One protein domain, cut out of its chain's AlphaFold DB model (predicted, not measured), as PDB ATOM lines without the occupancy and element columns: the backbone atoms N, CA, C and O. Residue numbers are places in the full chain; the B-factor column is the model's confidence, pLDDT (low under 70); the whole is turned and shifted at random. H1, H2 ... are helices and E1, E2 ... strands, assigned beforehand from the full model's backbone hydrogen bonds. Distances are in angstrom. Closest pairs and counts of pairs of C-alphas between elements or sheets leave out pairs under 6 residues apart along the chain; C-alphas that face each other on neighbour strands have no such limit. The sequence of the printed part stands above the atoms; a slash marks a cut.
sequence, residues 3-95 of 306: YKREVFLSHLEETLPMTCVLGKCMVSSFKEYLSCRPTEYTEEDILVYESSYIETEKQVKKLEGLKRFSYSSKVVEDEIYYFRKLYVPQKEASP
ATOM      1  N   TYR A   3     -27.566 -10.691 -37.708       86.81
ATOM      2  CA  TYR A   3     -27.492 -11.896 -36.882       86.81
ATOM      3  C   TYR A   3     -26.123 -11.968 -36.200       86.81
ATOM      4  O   TYR A   3     -25.106 -11.642 -36.806       86.81
ATOM      5  N   LYS A   4     -26.082 -12.466 -34.958       84.25
ATOM      6  CA  LYS A   4     -24.862 -12.549 -34.128       84.25
ATOM      7  C   LYS A   4     -23.636 -13.179 -34.817       84.25
ATOM      8  O   LYS A   4     -22.501 -12.934 -34.431       84.25
ATOM      9  N   ARG A   5     -23.861 -14.042 -35.812       87.31
ATOM     10  CA  ARG A   5     -22.836 -14.804 -36.551       87.31
ATOM     11  C   ARG A   5     -22.991 -14.642 -38.063       87.31
ATOM     12  O   ARG A   5     -22.743 -15.579 -38.824       87.31
ATOM     13  N   GLU A   6     -23.504 -13.491 -38.483       91.69
ATOM     14  CA  GLU A   6     -23.704 -13.180 -39.892       91.69
ATOM     15  C   GLU A   6     -22.369 -12.910 -40.585       91.69
ATOM     16  O   GLU A   6     -21.549 -12.130 -40.104       91.69
ATOM     17  N   VAL A   7     -22.166 -13.559 -41.727       92.31
ATOM     18  CA  VAL A   7     -21.017 -13.339 -42.604       92.31
ATOM     19  C   VAL A   7     -21.487 -12.929 -43.992       92.31
ATOM     20  O   VAL A   7     -22.541 -13.357 -44.470       92.31
ATOM     21  N   PHE A   8     -20.674 -12.105 -44.648       91.19
ATOM     22  CA  PHE A   8     -20.939 -11.587 -45.985       91.19
ATOM     23  C   PHE A   8     -19.893 -12.119 -46.951       91.19
ATOM     24  O   PHE A   8     -18.699 -12.097 -46.658       91.19
ATOM     25  N   LEU A   9     -20.336 -12.573 -48.122       90.06
ATOM     26  CA  LEU A   9     -19.411 -12.957 -49.183       90.06
ATOM     27  C   LEU A   9     -18.768 -11.695 -49.778       90.06
ATOM     28  O   LEU A   9     -19.479 -10.872 -50.358       90.06
ATOM     29  N   SER A  10     -17.448 -11.548 -49.652       88.62
ATOM     30  CA  SER A  10     -16.681 -10.522 -50.368       88.62
ATOM     31  C   SER A  10     -16.244 -11.033 -51.747       88.62
ATOM     32  O   SER A  10     -16.267 -12.231 -52.023       88.62
ATOM     33  N   HIS A  11     -15.848 -10.115 -52.629       84.94
ATOM     34  CA  HIS A  11     -15.269 -10.437 -53.944       84.94
ATOM     35  C   HIS A  11     -13.745 -10.648 -53.884       84.94
ATOM     36  O   HIS A  11     -13.101 -10.799 -54.919       84.94
ATOM     37  N   LEU A  12     -13.170 -10.617 -52.679       85.06
ATOM     38  CA  LEU A  12     -11.752 -10.839 -52.454       85.06
ATOM     39  C   LEU A  12     -11.462 -12.342 -52.553       85.06
ATOM     40  O   LEU A  12     -11.954 -13.127 -51.744       85.06
ATOM     41  N   GLU A  13     -10.649 -12.729 -53.531       86.31
ATOM     42  CA  GLU A  13     -10.148 -14.094 -53.682       86.31
ATOM     43  C   GLU A  13      -8.638 -14.115 -53.422       86.31
ATOM     44  O   GLU A  13      -7.859 -13.497 -54.147       86.31
ATOM     45  N   GLU A  14      -8.219 -14.845 -52.389       89.44
ATOM     46  CA  GLU A  14      -6.814 -14.994 -52.008       89.44
ATOM     47  C   GLU A  14      -6.402 -16.469 -52.001       89.44
ATOM     48  O   GLU A  14      -7.165 -17.353 -51.610       89.44
ATOM     49  N   THR A  15      -5.164 -16.745 -52.420       93.19
ATOM     50  CA  THR A  15      -4.559 -18.079 -52.304       93.19
ATOM     51  C   THR A  15      -3.629 -18.101 -51.099       93.19
ATOM     52  O   THR A  15      -2.582 -17.458 -51.109       93.19
ATOM     53  N   LEU A  16      -4.001 -18.866 -50.071       91.69
ATOM     54  CA  LEU A  16      -3.244 -19.001 -48.827       91.69
ATOM     55  C   LEU A  16      -2.701 -20.431 -48.656       91.69
ATOM     56  O   LEU A  16      -3.345 -21.391 -49.091       91.69
ATOM     57  N   PRO A  17      -1.531 -20.615 -48.015       95.81
ATOM     58  CA  PRO A  17      -1.040 -21.942 -47.667       95.81
ATOM     59  C   PRO A  17      -1.927 -22.594 -46.596       95.81
ATOM     60  O   PRO A  17      -2.514 -21.920 -45.751       95.81
ATOM     61  N   MET A  18      -1.954 -23.930 -46.560       92.56
ATOM     62  CA  MET A  18      -2.746 -24.695 -45.578       92.56
ATOM     63  C   MET A  18      -2.407 -24.367 -44.116       92.56
ATOM     64  O   MET A  18      -3.234 -24.567 -43.234       92.56
ATOM     65  N   THR A  19      -1.212 -23.838 -43.850       95.56
ATOM     66  CA  THR A  19      -0.779 -23.384 -42.520       95.56
ATOM     67  C   THR A  19      -1.588 -22.205 -41.980       95.56
ATOM     68  O   THR A  19      -1.539 -21.946 -40.784       95.56
ATOM     69  N   CYS A  20      -2.331 -21.491 -42.832       94.94
ATOM     70  CA  CYS A  20      -3.220 -20.405 -42.418       94.94
ATOM     71  C   CYS A  20      -4.566 -20.903 -41.863       94.94
ATOM     72  O   CYS A  20      -5.332 -20.109 -41.324       94.94
ATOM     73  N   VAL A  21      -4.878 -22.197 -41.988       92.75
ATOM     74  CA  VAL A  21      -6.141 -22.762 -41.499       92.75
ATOM     75  C   VAL A  21      -6.078 -22.934 -39.980       92.75
ATOM     76  O   VAL A  21      -5.342 -23.778 -39.475       92.75
ATOM     77  N   LEU A  22      -6.881 -22.151 -39.253       92.69
ATOM     78  CA  LEU A  22      -6.931 -22.171 -37.782       92.69
ATOM     79  C   LEU A  22      -7.967 -23.149 -37.217       92.69
ATOM     80  O   LEU A  22      -7.840 -23.613 -36.086       92.69
ATOM     81  N   GLY A  23      -9.005 -23.455 -37.989       91.50
ATOM     82  CA  GLY A  23     -10.140 -24.235 -37.520       91.50
ATOM     83  C   GLY A  23     -11.110 -24.578 -38.641       91.50
ATOM     84  O   GLY A  23     -10.874 -24.272 -39.810       91.50
ATOM     85  N   LYS A  24     -12.203 -25.241 -38.266       90.88
ATOM     86  CA  LYS A  24     -13.289 -25.628 -39.168       90.88
ATOM     87  C   LYS A  24     -14.551 -24.888 -38.750       90.88
ATOM     88  O   LYS A  24     -14.845 -24.831 -37.564       90.88
ATOM     89  N   CYS A  25     -15.302 -24.381 -39.717       93.31
ATOM     90  CA  CYS A  25     -16.606 -23.773 -39.491       93.31
ATOM     91  C   CYS A  25     -17.593 -24.230 -40.565       93.31
ATOM     92  O   CYS A  25     -17.187 -24.692 -41.635       93.31
ATOM     93  N   MET A  26     -18.881 -24.097 -40.271       93.25
ATOM     94  CA  MET A  26     -19.963 -24.307 -41.222       93.25
ATOM     95  C   MET A  26     -20.567 -22.956 -41.587       93.25
ATOM     96  O   MET A  26     -21.029 -22.227 -40.715       93.25
ATOM     97  N   VAL A  27     -20.615 -22.642 -42.879       93.69
ATOM     98  CA  VAL A  27     -21.263 -21.431 -43.398       93.69
ATOM     99  C   VAL A  27     -22.580 -21.836 -44.056       93.69
ATOM    100  O   VAL A  27     -22.594 -22.368 -45.165       93.69
ATOM    101  N   SER A  28     -23.690 -21.630 -43.350       93.38
ATOM    102  CA  SER A  28     -25.023 -22.077 -43.763       93.38
ATOM    103  C   SER A  28     -25.843 -20.948 -44.374       93.38
ATOM    104  O   SER A  28     -25.812 -19.806 -43.907       93.38
ATOM    105  N   SER A  29     -26.643 -21.282 -45.388       92.81
ATOM    106  CA  SER A  29     -27.646 -20.347 -45.898       92.81
ATOM    107  C   SER A  29     -28.652 -20.011 -44.801       92.81
ATOM    108  O   SER A  29     -28.921 -20.847 -43.936       92.81
ATOM    109  N   PHE A  30     -29.271 -18.828 -44.853       91.62
ATOM    110  CA  PHE A  30     -30.303 -18.456 -43.880       91.62
ATOM    111  C   PHE A  30     -31.366 -19.556 -43.705       91.62
ATOM    112  O   PHE A  30     -31.651 -19.969 -42.587       91.62
ATOM    113  N   LYS A  31     -31.865 -20.139 -44.804       92.19
ATOM    114  CA  LYS A  31     -32.860 -21.225 -44.771       92.19
ATOM    115  C   LYS A  31     -32.376 -22.471 -44.014       92.19
ATOM    116  O   LYS A  31     -33.130 -23.029 -43.215       92.19
ATOM    117  N   GLU A  32     -31.151 -22.923 -44.264       93.88
ATOM    118  CA  GLU A  32     -30.558 -24.066 -43.552       93.88
ATOM    119  C   GLU A  32     -30.310 -23.711 -42.086       93.88
ATOM    120  O   GLU A  32     -30.671 -24.473 -41.197       93.88
ATOM    121  N   TYR A  33     -29.823 -22.501 -41.816       93.81
ATOM    122  CA  TYR A  33     -29.579 -22.017 -40.463       93.81
ATOM    123  C   TYR A  33     -30.854 -21.948 -39.605       93.81
ATOM    124  O   TYR A  33     -30.791 -22.100 -38.384       93.81
ATOM    125  N   LEU A  34     -32.033 -21.772 -40.205       94.00
ATOM    126  CA  LEU A  34     -33.300 -21.871 -39.474       94.00
ATOM    127  C   LEU A  34     -33.765 -23.313 -39.248       94.00
ATOM    128  O   LEU A  34     -34.587 -23.540 -38.368       94.00
ATOM    129  N   SER A  35     -33.318 -24.277 -40.053       96.00
ATOM    130  CA  SER A  35     -33.955 -25.598 -40.140       96.00
ATOM    131  C   SER A  35     -33.081 -26.769 -39.707       96.00
ATOM    132  O   SER A  35     -33.635 -27.802 -39.330       96.00
ATOM    133  N   CYS A  36     -31.753 -26.649 -39.728       96.56
ATOM    134  CA  CYS A  36     -30.862 -27.757 -39.401       96.56
ATOM    135  C   CYS A  36     -29.460 -27.334 -38.944       96.56
ATOM    136  O   CYS A  36     -29.053 -26.177 -39.068       96.56
ATOM    137  N   ARG A  37     -28.705 -28.295 -38.401       95.31
ATOM    138  CA  ARG A  37     -27.284 -28.154 -38.039       95.31
ATOM    139  C   ARG A  37     -26.518 -29.429 -38.391       95.31
ATOM    140  O   ARG A  37     -27.070 -30.515 -38.193       95.31
ATOM    141  N   PRO A  38     -25.257 -29.335 -38.840       95.31
ATOM    142  CA  PRO A  38     -24.368 -30.489 -38.840       95.31
ATOM    143  C   PRO A  38     -24.027 -30.898 -37.397       95.31
ATOM    144  O   PRO A  38     -23.835 -30.043 -36.534       95.31
ATOM    145  N   THR A  39     -23.956 -32.199 -37.111       94.44
ATOM    146  CA  THR A  39     -23.833 -32.707 -35.727       94.44
ATOM    147  C   THR A  39     -22.440 -32.547 -35.115       94.44
ATOM    148  O   THR A  39     -22.287 -32.596 -33.893       94.44
ATOM    149  N   GLU A  40     -21.417 -32.341 -35.945       91.44
ATOM    150  CA  GLU A  40     -20.013 -32.303 -35.517       91.44
ATOM    151  C   GLU A  40     -19.485 -30.902 -35.193       91.44
ATOM    152  O   GLU A  40     -18.399 -30.782 -34.622       91.44
ATOM    153  N   TYR A  41     -20.250 -29.857 -35.512       92.50
ATOM    154  CA  TYR A  41     -19.866 -28.469 -35.271       92.50
ATOM    155  C   TYR A  41     -20.517 -27.951 -33.995       92.50
ATOM    156  O   TYR A  41     -21.650 -28.304 -33.657       92.50
ATOM    157  N   THR A  42     -19.791 -27.108 -33.266       91.19
ATOM    158  CA  THR A  42     -20.386 -26.375 -32.150       91.19
ATOM    159  C   THR A  42     -21.244 -25.240 -32.700       91.19
ATOM    160  O   THR A  42     -20.975 -24.739 -33.788       91.19
ATOM    161  N   GLU A  43     -22.238 -24.766 -31.945       89.88
ATOM    162  CA  GLU A  43     -22.979 -23.552 -32.338       89.88
ATOM    163  C   GLU A  43     -22.051 -22.329 -32.465       89.88
ATOM    164  O   GLU A  43     -22.433 -21.320 -33.058       89.88
ATOM    165  N   GLU A  44     -20.821 -22.409 -31.936       90.25
ATOM    166  CA  GLU A  44     -19.816 -21.367 -32.086       90.25
ATOM    167  C   GLU A  44     -19.122 -21.329 -33.445       90.25
ATOM    168  O   GLU A  44     -18.608 -20.287 -33.851       90.25
ATOM    169  N   ASP A  45     -19.188 -22.423 -34.184       93.50
ATOM    170  CA  ASP A  45     -18.531 -22.560 -35.477       93.50
ATOM    171  C   ASP A  45     -19.538 -22.518 -36.632       93.50
ATOM    172  O   ASP A  45     -19.187 -22.811 -37.773       93.50
ATOM    173  N   ILE A  46     -20.803 -22.183 -36.350       93.94
ATOM    174  CA  ILE A  46     -21.878 -22.152 -37.343       93.94
ATOM    175  C   ILE A  46     -22.231 -20.700 -37.651       93.94
ATOM    176  O   ILE A  46     -22.739 -19.952 -36.815       93.94
ATOM    177  N   LEU A  47     -21.934 -20.316 -38.883       93.88
ATOM    178  CA  LEU A  47     -22.073 -18.979 -39.432       93.88
ATOM    179  C   LEU A  47     -23.269 -18.950 -40.383       93.88
ATOM    180  O   LEU A  47     -23.572 -19.943 -41.050       93.88
ATOM    181  N   VAL A  48     -23.945 -17.806 -40.459       93.62
ATOM    182  CA  VAL A  48     -25.103 -17.613 -41.338       93.62
ATOM    183  C   VAL A  48     -24.784 -16.595 -42.418       93.62
ATOM    184  O   VAL A  48     -24.167 -15.571 -42.140       93.62
ATOM    185  N   TYR A  49     -25.226 -16.855 -43.645       92.81
ATOM    186  CA  TYR A  49     -25.155 -15.876 -44.725       92.81
ATOM    187  C   TYR A  49     -26.513 -15.694 -45.413       92.81
ATOM    188  O   TYR A  49     -27.282 -16.641 -45.611       92.81
ATOM    189  N   GLU A  50     -26.780 -14.452 -45.817       89.38
ATOM    190  CA  GLU A  50     -27.928 -14.075 -46.655       89.38
ATOM    191  C   GLU A  50     -27.514 -13.181 -47.842       89.38
ATOM    192  O   GLU A  50     -28.180 -13.160 -48.879       89.38
ATOM    193  N   SER A  51     -26.389 -12.470 -47.720       88.50
ATOM    194  CA  SER A  51     -25.987 -11.416 -48.655       88.50
ATOM    195  C   SER A  51     -24.483 -11.425 -48.948       88.50
ATOM    196  O   SER A  51     -23.679 -11.955 -48.181       88.50
ATOM    197  N   SER A  52     -24.095 -10.817 -50.067       89.62
ATOM    198  CA  SER A  52     -22.720 -10.456 -50.405       89.62
ATOM    199  C   SER A  52     -22.461  -8.974 -50.143       89.62
ATOM    200  O   SER A  52     -23.388  -8.157 -50.121       89.62
ATOM    201  N   TYR A  53     -21.190  -8.630 -49.952       88.12
ATOM    202  CA  TYR A  53     -20.729  -7.259 -49.774       88.12
ATOM    203  C   TYR A  53     -19.788  -6.852 -50.910       88.12
ATOM    204  O   TYR A  53     -18.756  -7.483 -51.159       88.12
ATOM    205  N   ILE A  54     -20.153  -5.775 -51.604       85.25
ATOM    206  CA  ILE A  54     -19.369  -5.189 -52.687       85.25
ATOM    207  C   ILE A  54     -18.679  -3.946 -52.138       85.25
ATOM    208  O   ILE A  54     -19.292  -2.887 -52.026       85.25
ATOM    209  N   GLU A  55     -17.401  -4.083 -51.794       83.88
ATOM    210  CA  GLU A  55     -16.597  -3.012 -51.189       83.88
ATOM    211  C   GLU A  55     -16.471  -1.776 -52.090       83.88
ATOM    212  O   GLU A  55     -16.590  -0.652 -51.608       83.88
ATOM    213  N   THR A  56     -16.320  -1.972 -53.405       84.69
ATOM    214  CA  THR A  56     -16.196  -0.882 -54.389       84.69
ATOM    215  C   THR A  56     -17.439   0.004 -54.449       84.69
ATOM    216  O   THR A  56     -17.330   1.222 -54.561       84.69
ATOM    217  N   GLU A  57     -18.623  -0.597 -54.333       87.50
ATOM    218  CA  GLU A  57     -19.915   0.099 -54.335       87.50
ATOM    219  C   GLU A  57     -20.385   0.460 -52.915       87.50
ATOM    220  O   GLU A  57     -21.360   1.193 -52.762       87.50
ATOM    221  N   LYS A  58     -19.726  -0.073 -51.875       85.62
ATOM    222  CA  LYS A  58     -20.194  -0.090 -50.478       85.62
ATOM    223  C   LYS A  58     -21.643  -0.582 -50.347       85.62
ATOM    224  O   LYS A  58     -22.397  -0.098 -49.504       85.62
ATOM    225  N   GLN A  59     -22.034  -1.554 -51.177       87.00
ATOM    226  CA  GLN A  59     -23.400  -2.084 -51.250       87.00
ATOM    227  C   GLN A  59     -23.488  -3.530 -50.764       87.00
ATOM    228  O   GLN A  59     -22.608  -4.353 -51.017       87.00
ATOM    229  N   VAL A  60     -24.609  -3.842 -50.112       88.12
ATOM    230  CA  VAL A  60     -25.002  -5.207 -49.756       88.12
ATOM    231  C   VAL A  60     -26.001  -5.698 -50.798       88.12
ATOM    232  O   VAL A  60     -27.023  -5.048 -51.025       88.12
ATOM    233  N   LYS A  61     -25.721  -6.836 -51.436       89.25
ATOM    234  CA  LYS A  61     -26.632  -7.471 -52.402       89.25
ATOM    235  C   LYS A  61     -27.044  -8.842 -51.892       89.25
ATOM    236  O   LYS A  61     -26.240  -9.567 -51.317       89.25
ATOM    237  N   LYS A  62     -28.304  -9.214 -52.110       87.75
ATOM    238  CA  LYS A  62     -28.790 -10.545 -51.740       87.75
ATOM    239  C   LYS A  62     -28.042 -11.608 -52.540       87.75
ATOM    240  O   LYS A  62     -27.897 -11.473 -53.754       87.75
ATOM    241  N   LEU A  63     -27.584 -12.658 -51.865       87.56
ATOM    242  CA  LEU A  63     -26.844 -13.739 -52.503       87.56
ATOM    243  C   LEU A  63     -27.804 -14.860 -52.920       87.56
ATOM    244  O   LEU A  63     -28.617 -15.312 -52.117       87.56
ATOM    245  N   GLU A  64     -27.696 -15.339 -54.160       83.25
ATOM    246  CA  GLU A  64     -28.498 -16.480 -54.630       83.25
ATOM    247  C   GLU A  64     -28.006 -17.817 -54.050       83.25
ATOM    248  O   GLU A  64     -28.797 -18.725 -53.795       83.25
ATOM    249  N   GLY A  65     -26.704 -17.929 -53.783       82.19
ATOM    250  CA  GLY A  65     -26.088 -19.079 -53.130       82.19
ATOM    251  C   GLY A  65     -24.564 -19.067 -53.242       82.19
ATOM    252  O   GLY A  65     -23.990 -18.307 -54.018       82.19
ATOM    253  N   LEU A  66     -23.907 -19.925 -52.459       85.44
ATOM    254  CA  LEU A  66     -22.471 -20.173 -52.583       85.44
ATOM    255  C   LEU A  66     -22.194 -21.237 -53.649       85.44
ATOM    256  O   LEU A  66     -23.021 -22.117 -53.912       85.44
ATOM    257  N   LYS A  67     -20.994 -21.183 -54.236       84.38
ATOM    258  CA  LYS A  67     -20.499 -22.209 -55.157       84.38
ATOM    259  C   LYS A  67     -20.489 -23.570 -54.455       84.38
ATOM    260  O   LYS A  67     -19.876 -23.729 -53.403       84.38
ATOM    261  N   ARG A  68     -21.158 -24.561 -55.049       82.75
ATOM    262  CA  ARG A  68     -21.183 -25.942 -54.549       82.75
ATOM    263  C   ARG A  68     -20.093 -26.771 -55.217       82.75
ATOM    264  O   ARG A  68     -19.894 -26.674 -56.427       82.75
ATOM    265  N   PHE A  69     -19.421 -27.604 -54.430       84.44
ATOM    266  CA  PHE A  69     -18.396 -28.526 -54.907       84.44
ATOM    267  C   PHE A  69     -18.934 -29.956 -54.920       84.44
ATOM    268  O   PHE A  69     -19.631 -30.374 -53.997       84.44
ATOM    269  N   SER A  70     -18.599 -30.709 -55.966       87.50
ATOM    270  CA  SER A  70     -18.879 -32.143 -56.032       87.50
ATOM    271  C   SER A  70     -17.729 -32.907 -55.391       87.50
ATOM    272  O   SER A  70     -16.593 -32.838 -55.861       87.50
ATOM    273  N   TYR A  71     -18.021 -33.640 -54.322       87.50
ATOM    274  CA  TYR A  71     -17.022 -34.420 -53.600       87.50
ATOM    275  C   TYR A  71     -16.897 -35.846 -54.149       87.50
ATOM    276  O   TYR A  71     -17.837 -36.404 -54.714       87.50
ATOM    277  N   SER A  72     -15.720 -36.451 -53.971       92.44
ATOM    278  CA  SER A  72     -15.524 -37.881 -54.250       92.44
ATOM    279  C   SER A  72     -16.182 -38.751 -53.174       92.44
ATOM    280  O   SER A  72     -16.377 -38.301 -52.048       92.44
ATOM    281  N   SER A  73     -16.403 -40.036 -53.465       87.88
ATOM    282  CA  SER A  73     -16.942 -41.012 -52.500       87.88
ATOM    283  C   SER A  73     -16.053 -41.273 -51.276       87.88
ATOM    284  O   SER A  73     -16.478 -41.961 -50.353       87.88
ATOM    285  N   LYS A  74     -14.817 -40.753 -51.259       89.38
ATOM    286  CA  LYS A  74     -13.913 -40.827 -50.102       89.38
ATOM    287  C   LYS A  74     -14.200 -39.753 -49.051       89.38
ATOM    288  O   LYS A  74     -13.676 -39.847 -47.945       89.38
ATOM    289  N   VAL A  75     -14.957 -38.715 -49.404       90.19
ATOM    290  CA  VAL A  75     -15.307 -37.640 -48.475       90.19
ATOM    291  C   VAL A  75     -16.466 -38.117 -47.614       90.19
ATOM    292  O   VAL A  75     -17.495 -38.547 -48.133       90.19
ATOM    293  N   VAL A  76     -16.275 -38.065 -46.298       89.19
ATOM    294  CA  VAL A  76     -17.334 -38.369 -45.337       89.19
ATOM    295  C   VAL A  76     -18.387 -37.273 -45.434       89.19
ATOM    296  O   VAL A  76     -18.065 -36.093 -45.350       89.19
ATOM    297  N   GLU A  77     -19.634 -37.675 -45.640       91.75
ATOM    298  CA  GLU A  77     -20.762 -36.749 -45.680       91.75
ATOM    299  C   GLU A  77     -21.123 -36.275 -44.269       91.75
ATOM    300  O   GLU A  77     -21.061 -37.042 -43.299       91.75
ATOM    301  N   ASP A  78     -21.530 -35.011 -44.162       92.94
ATOM    302  CA  ASP A  78     -21.995 -34.439 -42.904       92.94
ATOM    303  C   ASP A  78     -23.278 -35.136 -42.434       92.94
ATOM    304  O   ASP A  78     -24.194 -35.411 -43.213       92.94
ATOM    305  N   GLU A  79     -23.348 -35.413 -41.136       96.12
ATOM    306  CA  GLU A  79     -24.582 -35.847 -40.493       96.12
ATOM    307  C   GLU A  79     -25.379 -34.606 -40.080       96.12
ATOM    308  O   GLU A  79     -24.856 -33.723 -39.400       96.12
ATOM    309  N   ILE A  80     -26.637 -34.519 -40.518       97.19
ATOM    310  CA  ILE A  80     -27.461 -33.314 -40.378       97.19
ATOM    311  C   ILE A  80     -28.644 -33.593 -39.456       97.19
ATOM    312  O   ILE A  80     -29.456 -34.482 -39.714       97.19
ATOM    313  N   TYR A  81     -28.767 -32.793 -38.401       97.31
ATOM    314  CA  TYR A  81     -29.921 -32.786 -37.511       97.31
ATOM    315  C   TYR A  81     -30.916 -31.709 -37.948       97.31
ATOM    316  O   TYR A  81     -30.566 -30.530 -38.016       97.31
ATOM    317  N   TYR A  82     -32.163 -32.100 -38.198       97.25
ATOM    318  CA  TYR A  82     -33.252 -31.204 -38.574       97.25
ATOM    319  C   TYR A  82     -34.103 -30.834 -37.362       97.25
ATOM    320  O   TYR A  82     -34.507 -31.671 -36.547       97.25
ATOM    321  N   PHE A  83     -34.398 -29.546 -37.236       95.12
ATOM    322  CA  PHE A  83     -35.215 -29.038 -36.152       95.12
ATOM    323  C   PHE A  83     -36.693 -29.342 -36.384       95.12
ATOM    324  O   PHE A  83     -37.231 -29.146 -37.470       95.12
ATOM    325  N   ARG A  84     -37.384 -29.757 -35.317       90.94
ATOM    326  CA  ARG A  84     -38.845 -29.962 -35.347       90.94
ATOM    327  C   ARG A  84     -39.615 -28.648 -35.508       90.94
ATOM    328  O   ARG A  84     -40.713 -28.646 -36.050       90.94
ATOM    329  N   LYS A  85     -39.038 -27.554 -35.011       91.44
ATOM    330  CA  LYS A  85     -39.520 -26.179 -35.144       91.44
ATOM    331  C   LYS A  85     -38.358 -25.340 -35.657       91.44
ATOM    332  O   LYS A  85     -37.238 -25.537 -35.198       91.44
ATOM    333  N   LEU A  86     -38.626 -24.429 -36.590       92.38
ATOM    334  CA  LEU A  86     -37.590 -23.531 -37.091       92.38
ATOM    335  C   LEU A  86     -36.979 -22.732 -35.936       92.38
ATOM    336  O   LEU A  86     -37.698 -22.188 -35.096       92.38
ATOM    337  N   TYR A  87     -35.653 -22.674 -35.918       91.69
ATOM    338  CA  TYR A  87     -34.906 -21.814 -35.018       91.69
ATOM    339  C   TYR A  87     -35.159 -20.356 -35.397       91.69
ATOM    340  O   TYR A  87     -35.139 -20.017 -36.578       91.69
ATOM    341  N   VAL A  88     -35.395 -19.497 -34.404       90.06
ATOM    342  CA  VAL A  88     -35.625 -18.063 -34.613       90.06
ATOM    343  C   VAL A  88     -34.391 -17.305 -34.125       90.06
ATOM    344  O   VAL A  88     -34.247 -17.084 -32.922       90.06
ATOM    345  N   PRO A  89     -33.465 -16.936 -35.025       88.12
ATOM    346  CA  PRO A  89     -32.268 -16.217 -34.636       88.12
ATOM    347  C   PRO A  89     -32.596 -14.785 -34.221       88.12
ATOM    348  O   PRO A  89     -33.364 -14.089 -34.882       88.12
ATOM    349  N   GLN A  90     -31.952 -14.338 -33.147       85.69
ATOM    350  CA  GLN A  90     -32.025 -12.954 -32.695       85.69
ATOM    351  C   GLN A  90     -31.133 -12.059 -33.559       85.69
ATOM    352  O   GLN A  90     -30.056 -12.479 -34.005       85.69
ATOM    353  N   LYS A  91     -31.590 -10.824 -33.787       87.88
ATOM    354  CA  LYS A  91     -30.797  -9.772 -34.424       87.88
ATOM    355  C   LYS A  91     -30.328  -8.772 -33.377       87.88
ATOM    356  O   LYS A  91     -31.090  -8.404 -32.492       87.88
ATOM    357  N   GLU A  92     -29.104  -8.299 -33.533       85.75
ATOM    358  CA  GLU A  92     -28.491  -7.294 -32.670       85.75
ATOM    359  C   GLU A  92     -28.010  -6.088 -33.490       85.75
ATOM    360  O   GLU A  92     -27.832  -6.158 -34.715       85.75
ATOM    361  N   ALA A  93     -27.881  -4.930 -32.841       83.12
ATOM    362  CA  ALA A  93     -27.245  -3.772 -33.459       83.12
ATOM    363  C   ALA A  93     -25.764  -4.079 -33.737       83.12
ATOM    364  O   ALA A  93     -25.173  -4.948 -33.103       83.12
ATOM    365  N   SER A  94     -25.162  -3.383 -34.707       80.00
ATOM    366  CA  SER A  94     -23.726  -3.554 -34.941       80.00
ATOM    367  C   SER A  94     -22.955  -3.142 -33.683       80.00
ATOM    368  O   SER A  94     -23.198  -2.044 -33.187       80.00
ATOM    369  N   PRO A  95     -21.968  -3.923 -33.221       75.94
ATOM    370  CA  PRO A  95     -21.069  -3.490 -32.148       75.94
ATOM    371  C   PRO A  95     -20.290  -2.206 -32.481       75.94
ATOM    372  O   PRO A  95     -19.713  -1.572 -31.604       75.94
TER     373      PRO A  95
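AT A GLANCE: This is residues 3 to 95 of the 306 residues of the protein "BAH domain-containing protein" of Oryzias latipes (UniProt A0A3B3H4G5). Little regular structure: three small strand pairs make a row, E2 and E6 at one end, E1 and E3 in the middle, hairpin E4 and E5 at the other, with loops 13 to 22 and 67 to 76 sticking out. The 93 printed residues run E1 H1 E2 E3 E4 E5 E6, mixed in class, 28 in named elements; the whole is only just loose, close to compact, radius of gyration of the C-alphas 15.1 A, spanning 39 by 37 by 25 A.

HOW THE PARTS SIT: Past residues 3 to 25, find E1, residues 26 to 29, parallel to E3, residues 46 to 49; N 47 and O 26 are 2.8 A apart. H1, residues 30 to 35, has every O i to N i+4 pair within hydrogen-bond range; its closest C-alpha to E3 is Phe 30, 5.8 A from that of Tyr 49. E2, residues 36 to 38, is antiparallel to E6, residues 80 to 82; N 81 and O 37 are 2.8 A apart. E4, residues 51 to 54, and E5, residues 59 to 62, form an antiparallel hairpin; N 52 and O 61 are 2.8 A apart.

IN THESE COORDINATES: Find C-alpha 26 at (-19.963, -24.307, -41.222), where E1 begins; E3 is 10.2 A long, and E6 ends at C-alpha 82 (-33.252, -31.204, -38.574).

THE WHOLE: The printed part has no cut; E5 to E6 is a long link, and no printed residue is under 70 in pLDDT.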